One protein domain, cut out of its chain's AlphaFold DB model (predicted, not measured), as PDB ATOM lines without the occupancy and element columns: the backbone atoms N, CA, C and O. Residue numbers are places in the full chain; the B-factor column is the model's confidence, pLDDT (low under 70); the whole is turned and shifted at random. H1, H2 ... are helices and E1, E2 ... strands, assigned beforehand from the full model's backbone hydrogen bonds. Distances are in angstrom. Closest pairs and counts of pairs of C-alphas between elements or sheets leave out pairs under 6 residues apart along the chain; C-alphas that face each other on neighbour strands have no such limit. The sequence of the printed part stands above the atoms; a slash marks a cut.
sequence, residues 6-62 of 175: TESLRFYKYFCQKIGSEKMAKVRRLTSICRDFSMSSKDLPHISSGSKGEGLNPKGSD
ATOM      1  N   THR A   6      -0.750  -7.038  -8.463       68.62
ATOM      2  CA  THR A   6      -0.142  -5.713  -8.310       68.62
ATOM      3  C   THR A   6      -1.044  -4.726  -7.562       68.62
ATOM      4  O   THR A   6      -0.545  -3.923  -6.772       68.62
ATOM      5  N   GLU A   7      -2.362  -4.788  -7.766       68.12
ATOM      6  CA  GLU A   7      -3.336  -3.962  -7.039       68.12
ATOM      7  C   GLU A   7      -3.458  -4.402  -5.581       68.12
ATOM      8  O   GLU A   7      -3.413  -3.556  -4.688       68.12
ATOM      9  N   SER A   8      -3.483  -5.713  -5.320       70.44
ATOM     10  CA  SER A   8      -3.510  -6.253  -3.955       70.44
ATOM     11  C   SER A   8      -2.288  -5.825  -3.136       70.44
ATOM     12  O   SER A   8      -2.419  -5.465  -1.968       70.44
ATOM     13  N   LEU A   9      -1.095  -5.783  -3.745       75.06
ATOM     14  CA  LEU A   9       0.128  -5.339  -3.064       75.06
ATOM     15  C   LEU A   9       0.121  -3.828  -2.764       75.06
ATOM     16  O   LEU A   9       0.608  -3.402  -1.715       75.06
ATOM     17  N   ARG A  10      -0.425  -3.005  -3.672       74.62
ATOM     18  CA  ARG A  10      -0.598  -1.558  -3.445       74.62
ATOM     19  C   ARG A  10      -1.595  -1.291  -2.322       74.62
ATOM     20  O   ARG A  10      -1.314  -0.467  -1.455       74.62
ATOM     21  N   PHE A  11      -2.703  -2.025  -2.311       69.25
ATOM     22  CA  PHE A  11      -3.712  -1.960  -1.261       69.25
ATOM     23  C   PHE A  11      -3.124  -2.371   0.096       69.25
ATOM     24  O   PHE A  11      -3.233  -1.627   1.064       69.25
ATOM     25  N   TYR A  12      -2.382  -3.480   0.150       72.62
ATOM     26  CA  TYR A  12      -1.699  -3.928   1.366       72.62
ATOM     27  C   TYR A  12      -0.729  -2.872   1.922       72.62
ATOM     28  O   TYR A  12      -0.807  -2.511   3.094       72.62
ATOM     29  N   LYS A  13       0.142  -2.304   1.074       75.38
ATOM     30  CA  LYS A  13       1.073  -1.238   1.492       75.38
ATOM     31  C   LYS A  13       0.340   0.007   1.997       75.38
ATOM     32  O   LYS A  13       0.753   0.570   3.009       75.38
ATOM     33  N   TYR A  14      -0.740   0.409   1.324       74.44
ATOM     34  CA  TYR A  14      -1.592   1.520   1.756       74.44
ATOM     35  C   TYR A  14      -2.166   1.273   3.155       74.44
ATOM     36  O   TYR A  14      -2.035   2.127   4.031       74.44
ATOM     37  N   PHE A  15      -2.730   0.087   3.396       71.06
ATOM     38  CA  PHE A  15      -3.288  -0.278   4.695       71.06
ATOM     39  C   PHE A  15      -2.228  -0.346   5.789       71.06
ATOM     40  O   PHE A  15      -2.448   0.221   6.852       71.06
ATOM     41  N   CYS A  16      -1.056  -0.936   5.549       72.69
ATOM     42  CA  CYS A  16       0.017  -0.946   6.548       72.69
ATOM     43  C   CYS A  16       0.462   0.473   6.938       72.69
ATOM     44  O   CYS A  16       0.675   0.754   8.116       72.69
ATOM     45  N   GLN A  17       0.556   1.387   5.967       76.06
ATOM     46  CA  GLN A  17       0.924   2.784   6.219       76.06
ATOM     47  C   GLN A  17      -0.181   3.566   6.938       76.06
ATOM     48  O   GLN A  17       0.111   4.403   7.790       76.06
ATOM     49  N   LYS A  18      -1.448   3.314   6.593       72.69
ATOM     50  CA  LYS A  18      -2.594   4.054   7.130       72.69
ATOM     51  C   LYS A  18      -3.094   3.508   8.460       72.69
ATOM     52  O   LYS A  18      -3.392   4.306   9.346       72.69
ATOM     53  N   ILE A  19      -3.161   2.185   8.636       73.56
ATOM     54  CA  ILE A  19      -3.553   1.562   9.906       73.56
ATOM     55  C   ILE A  19      -2.565   1.988  10.996       73.56
ATOM     56  O   ILE A  19      -2.994   2.431  12.064       73.56
ATOM     57  N   GLY A  20      -1.262   1.952  10.704       76.88
ATOM     58  CA  GLY A  20      -0.231   2.263  11.686       76.88
ATOM     59  C   GLY A  20      -0.200   1.233  12.819       76.88
ATOM     60  O   GLY A  20      -0.499   0.059  12.614       76.88
ATOM     61  N   SER A  21       0.182   1.663  14.022       78.75
ATOM     62  CA  SER A  21       0.217   0.780  15.197       78.75
ATOM     63  C   SER A  21      -1.181   0.509  15.769       78.75
ATOM     64  O   SER A  21      -2.113   1.291  15.571       78.75
ATOM     65  N   GLU A  22      -1.311  -0.550  16.570       79.88
ATOM     66  CA  GLU A  22      -2.542  -0.880  17.306       79.88
ATOM     67  C   GLU A  22      -3.087   0.319  18.105       79.88
ATOM     68  O   GLU A  22      -4.286   0.604  18.096       79.88
ATOM     69  N   LYS A  23      -2.194   1.099  18.730       80.12
ATOM     70  CA  LYS A  23      -2.560   2.319  19.461       80.12
ATOM     71  C   LYS A  23      -3.228   3.353  18.551       80.12
ATOM     72  O   LYS A  23      -4.210   3.972  18.953       80.12
ATOM     73  N   MET A  24      -2.721   3.535  17.331       79.56
ATOM     74  CA  MET A  24      -3.294   4.474  16.359       79.56
ATOM     75  C   MET A  24      -4.666   4.005  15.875       79.56
ATOM     76  O   MET A  24      -5.587   4.816  15.789       79.56
ATOM     77  N   ALA A  25      -4.828   2.702  15.633       77.56
ATOM     78  CA  ALA A  25      -6.127   2.119  15.306       77.56
ATOM     79  C   ALA A  25      -7.150   2.345  16.431       77.56
ATOM     80  O   ALA A  25      -8.251   2.836  16.180       77.56
ATOM     81  N   LYS A  26      -6.759   2.103  17.690       80.25
ATOM     82  CA  LYS A  26      -7.617   2.336  18.861       80.25
ATOM     83  C   LYS A  26      -8.047   3.801  18.993       80.25
ATOM     84  O   LYS A  26      -9.218   4.065  19.248       80.25
ATOM     85  N   VAL A  27      -7.129   4.751  18.790       80.81
ATOM     86  CA  VAL A  27      -7.443   6.192  18.837       80.81
ATOM     87  C   VAL A  27      -8.438   6.579  17.745       80.81
ATOM     88  O   VAL A  27      -9.394   7.292  18.041       80.81
ATOM     89  N   ARG A  28      -8.275   6.095  16.508       78.38
ATOM     90  CA  ARG A  28      -9.222   6.404  15.421       78.38
ATOM     91  C   ARG A  28     -10.612   5.851  15.701       78.38
ATOM     92  O   ARG A  28     -11.582   6.588  15.566       78.38
ATOM     93  N   ARG A  29     -10.701   4.607  16.183       75.56
ATOM     94  CA  ARG A  29     -11.975   4.001  16.591       75.56
ATOM     95  C   ARG A  29     -12.683   4.837  17.656       75.56
ATOM     96  O   ARG A  29     -13.852   5.166  17.494       75.56
ATOM     97  N   LEU A  30     -11.976   5.208  18.727       78.25
ATOM     98  CA  LEU A  30     -12.546   6.041  19.794       78.25
ATOM     99  C   LEU A  30     -12.969   7.419  19.274       78.25
ATOM    100  O   LEU A  30     -14.034   7.906  19.636       78.25
ATOM    101  N   THR A  31     -12.169   8.015  18.390       78.38
ATOM    102  CA  THR A  31     -12.470   9.315  17.776       78.38
ATOM    103  C   THR A  31     -13.734   9.254  16.915       78.38
ATOM    104  O   THR A  31     -14.566  10.152  17.015       78.38
ATOM    105  N   SER A  32     -13.908   8.193  16.114       77.06
ATOM    106  CA  SER A  32     -15.125   7.973  15.315       77.06
ATOM    107  C   SER A  32     -16.351   7.865  16.214       77.06
ATOM    108  O   SER A  32     -17.304   8.615  16.045       77.06
ATOM    109  N   ILE A  33     -16.277   7.025  17.252       72.31
ATOM    110  CA  ILE A  33     -17.362   6.861  18.227       72.31
ATOM    111  C   ILE A  33     -17.728   8.215  18.856       72.31
ATOM    112  O   ILE A  33     -18.893   8.602  18.849       72.31
ATOM    113  N   CYS A  34     -16.753   8.975  19.362       70.06
ATOM    114  CA  CYS A  34     -17.019  10.282  19.970       70.06
ATOM    115  C   CYS A  34     -17.681  11.272  18.999       70.06
ATOM    116  O   CYS A  34     -18.575  12.012  19.411       70.06
ATOM    117  N   ARG A  35     -17.266  11.282  17.724       76.75
ATOM    118  CA  ARG A  35     -17.880  12.122  16.688       76.75
ATOM    119  C   ARG A  35     -19.358  11.779  16.524       76.75
ATOM    120  O   ARG A  35     -20.194  12.677  16.596       76.75
ATOM    121  N   ASP A  36     -19.683  10.505  16.372       75.81
ATOM    122  CA  ASP A  36     -21.040  10.089  16.012       75.81
ATOM    123  C   ASP A  36     -22.019  10.284  17.190       75.81
ATOM    124  O   ASP A  36     -23.127  10.795  17.013       75.81
ATOM    125  N   PHE A  37     -21.566  10.041  18.430       66.19
ATOM    126  CA  PHE A  37     -22.343  10.349  19.640       66.19
ATOM    127  C   PHE A  37     -22.571  11.853  19.860       66.19
ATOM    128  O   PHE A  37     -23.575  12.235  20.458       66.19
ATOM    129  N   SER A  38     -21.677  12.722  19.373       59.47
ATOM    130  CA  SER A  38     -21.870  14.176  19.463       59.47
ATOM    131  C   SER A  38     -22.936  14.707  18.495       59.47
ATOM    132  O   SER A  38     -23.514  15.765  18.741       59.47
ATOM    133  N   MET A  39     -23.241  13.962  17.423       55.84
ATOM    134  CA  MET A  39     -24.190  14.372  16.383       55.84
ATOM    135  C   MET A  39     -25.619  13.834  16.591       55.84
ATOM    136  O   MET A  39     -26.564  14.416  16.065       55.84
ATOM    137  N   SER A  40     -25.824  12.782  17.395       54.28
ATOM    138  CA  SER A  40     -27.083  12.008  17.430       54.28
ATOM    139  C   SER A  40     -28.248  12.606  18.247       54.28
ATOM    140  O   SER A  40     -29.124  11.869  18.693       54.28
ATOM    141  N   SER A  41     -28.303  13.918  18.503       49.19
ATOM    142  CA  SER A  41     -29.343  14.476  19.399       49.19
ATOM    143  C   SER A  41     -30.774  14.457  18.826       49.19
ATOM    144  O   SER A  41     -31.727  14.650  19.581       49.19
ATOM    145  N   LYS A  42     -30.945  14.209  17.516       53.56
ATOM    146  CA  LYS A  42     -32.261  14.113  16.845       53.56
ATOM    147  C   LYS A  42     -32.509  12.805  16.090       53.56
ATOM    148  O   LYS A  42     -33.666  12.476  15.847       53.56
ATOM    149  N   ASP A  43     -31.454  12.064  15.767       64.06
ATOM    150  CA  ASP A  43     -31.519  10.823  14.996       64.06
ATOM    151  C   ASP A  43     -31.336   9.601  15.904       64.06
ATOM    152  O   ASP A  43     -30.843   9.712  17.030       64.06
ATOM    153  N   LEU A  44     -31.726   8.416  15.422       71.56
ATOM    154  CA  LEU A  44     -31.400   7.169  16.117       71.56
ATOM    155  C   LEU A  44     -29.878   7.101  16.363       71.56
ATOM    156  O   LEU A  44     -29.105   7.402  15.443       71.56
ATOM    157  N   PRO A  45     -29.429   6.712  17.573       78.31
ATOM    158  CA  PRO A  45     -28.006   6.626  17.861       78.31
ATOM    159  C   PRO A  45     -27.335   5.660  16.887       78.31
ATOM    160  O   PRO A  45     -27.808   4.542  16.683       78.31
ATOM    161  N   HIS A  46     -26.231   6.089  16.289       83.12
ATOM    162  CA  HIS A  46     -25.475   5.278  15.348       83.12
ATOM    163  C   HIS A  46     -23.977   5.463  15.564       83.12
ATOM    164  O   HIS A  46     -23.534   6.429  16.185       83.12
ATOM    165  N   ILE A  47     -23.208   4.512  15.049       85.75
ATOM    166  CA  ILE A  47     -21.751   4.560  14.994       85.75
ATOM    167  C   ILE A  47     -21.364   4.325  13.536       85.75
ATOM    168  O   ILE A  47     -21.676   3.278  12.976       85.75
ATOM    169  N   SER A  48     -20.689   5.284  12.915       87.19
ATOM    170  CA  SER A  48     -19.997   5.068  11.651       87.19
ATOM    171  C   SER A  48     -18.812   4.139  11.898       87.19
ATOM    172  O   SER A  48     -17.944   4.411  12.735       87.19
ATOM    173  N   SER A  49     -18.771   3.036  11.166       85.00
ATOM    174  CA  SER A  49     -17.763   1.992  11.301       85.00
ATOM    175  C   SER A  49     -17.024   1.755   9.983       85.00
ATOM    176  O   SER A  49     -17.112   2.549   9.043       85.00
ATOM    177  N   GLY A  50     -16.231   0.685   9.955       85.44
ATOM    178  CA  GLY A  50     -15.508   0.248   8.774       85.44
ATOM    179  C   GLY A  50     -14.477   1.251   8.275       85.44
ATOM    180  O   GLY A  50     -14.030   2.160   8.980       85.44
ATOM    181  N   SER A  51     -14.039   1.054   7.035       84.50
ATOM    182  CA  SER A  51     -12.851   1.743   6.524       84.50
ATOM    183  C   SER A  51     -13.038   3.261   6.405       84.50
ATOM    184  O   SER A  51     -12.089   4.016   6.648       84.50
ATOM    185  N   LYS A  52     -14.254   3.729   6.087       84.94
ATOM    186  CA  LYS A  52     -14.572   5.161   6.049       84.94
ATOM    187  C   LYS A  52     -14.779   5.756   7.437       84.94
ATOM    188  O   LYS A  52     -14.209   6.811   7.723       84.94
ATOM    189  N   GLY A  53     -15.515   5.074   8.321       81.12
ATOM    190  CA  GLY A  53     -15.714   5.517   9.705       81.12
ATOM    191  C   GLY A  53     -14.388   5.694  10.448       81.12
ATOM    192  O   GLY A  53     -14.170   6.702  11.117       81.12
ATOM    193  N   GLU A  54     -13.440   4.784  10.220       81.81
ATOM    194  CA  GLU A  54     -12.096   4.834  10.804       81.81
ATOM    195  C   GLU A  54     -11.126   5.804  10.102       81.81
ATOM    196  O   GLU A  54      -9.971   5.923  10.517       81.81
ATOM    197  N   GLY A  55     -11.554   6.504   9.045       78.56
ATOM    198  CA  GLY A  55     -10.743   7.495   8.330       78.56
ATOM    199  C   GLY A  55      -9.666   6.913   7.404       78.56
ATOM    200  O   GLY A  55      -8.731   7.624   7.025       78.56
ATOM    201  N   LEU A  56      -9.768   5.630   7.036       80.69
ATOM    202  CA  LEU A  56      -8.864   4.977   6.082       80.69
ATOM    203  C   LEU A  56      -9.258   5.276   4.629       80.69
ATOM    204  O   LEU A  56      -8.367   5.388   3.791       80.69
ATOM    205  N   ASN A  57     -10.554   5.433   4.338       80.44
ATOM    206  CA  ASN A  57     -11.111   5.904   3.057       80.44
ATOM    207  C   ASN A  57     -10.454   5.317   1.778       80.44
ATOM    208  O   ASN A  57     -10.034   6.083   0.902       80.44
ATOM    209  N   PRO A  58     -10.303   3.986   1.633       81.19
ATOM    210  CA  PRO A  58      -9.815   3.404   0.386       81.19
ATOM    211  C   PRO A  58     -10.822   3.644  -0.752       81.19
ATOM    212  O   PRO A  58     -12.033   3.690  -0.536       81.19
ATOM    213  N   LYS A  59     -10.333   3.789  -1.988       81.56
ATOM    214  CA  LYS A  59     -11.204   3.985  -3.156       81.56
ATOM    215  C   LYS A  59     -12.118   2.766  -3.345       81.56
ATOM    216  O   LYS A  59     -11.616   1.648  -3.380       81.56
ATOM    217  N   GLY A  60     -13.418   3.011  -3.518       81.38
ATOM    218  CA  GLY A  60     -14.428   1.959  -3.684       81.38
ATOM    219  C   GLY A  60     -14.893   1.315  -2.376       81.38
ATOM    220  O   GLY A  60     -15.490   0.253  -2.432       81.38
ATOM    221  N   SER A  61     -14.593   1.921  -1.221       83.56
ATOM    222  CA  SER A  61     -15.269   1.552   0.028       83.56
ATOM    223  C   SER A  61     -16.701   2.077   0.050       83.56
ATOM    224  O   SER A  61     -16.978   3.153  -0.482       83.56
ATOM    225  N   ASP A  62     -17.552   1.336   0.731       87.50
ATOM    226  CA  ASP A  62     -18.891   1.644   1.218       87.50
ATOM    227  C   ASP A  62     -18.840   2.409   2.559       87.50
ATOM    228  O   ASP A  62     -17.771   2.674   3.123       87.50
TER     229      ASP A  62
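Overview. This is residues 6 to 62 of the 175 residues of an uncharacterized protein of Mytilus galloprovincialis (UniProt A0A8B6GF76). Two helices meet near their ends in a wide V, the longer arm H2 and the shorter arm H1, and the chain then folds back so that the short strand E1 and the four-residue helix H3 run beside H2 on the inner side of the V. The tail, residues 54 to 62, lies in the opening between the arms, and residues 38 to 44, of which 38 to 39 belong to H2, stick out at the far end of H2, where the chain turns back toward E1. The printed part has 57 residues, with three named helices and one named strand in the order H1, H2, E1, H3, and is mostly helix. It is loose, with a radius of gyration of the C-alphas of 13.5 A, and flat, spanning 45 by 26 by 9 A.

Arrangement. The longest helix is H2, residues 22 to 39. Strand E1, residues 46 to 49, has 10 pairs of C-alphas within 8 A of it; the closest are those of Asp 36 and Ile 47, 5.7 A apart. E1 pairs with no named strand. H3, residues 50 to 53, is close to H2 but not clearly touching; the closest C-alphas, of Ser 32 and Gly 53, are 6.2 A apart. E1 and H3 meet only through their link. H1, residues 6 to 19, is also close to H2 but not clearly touching, its closest C-alphas being those of Ile 19 and Ala 25, 6.0 A apart. The lines of H1 and H2 are about perpendicular, at 75 degrees. H1 is apart from E1 and H3. In H1 and H2 every O i to N i+4 pair is within hydrogen-bond range; H3 is too short for such a pair, and its one O i to N i+3 pair is within range.

Along the chain. H2 runs 26.5 A, from C-alpha 22 at (-2.542, -0.880, 17.306) to C-alpha 39. H1 begins at C-alpha 6, (-0.142, -5.713, -8.310), and runs 19.9 A. E1 runs 9.3 A, and H3 runs 5.4 A to C-alpha 53 at (-15.714, 5.517, 9.705).

Size, cuts and confidence. The C-alphas farthest apart, of Thr 6 and Lys 42, are 45.4 A apart. The printed part has no cut. No link is long. Mean pLDDT of the printed part is 75.4, with residues 6 to 7, 11 and 37 to 43 under 70.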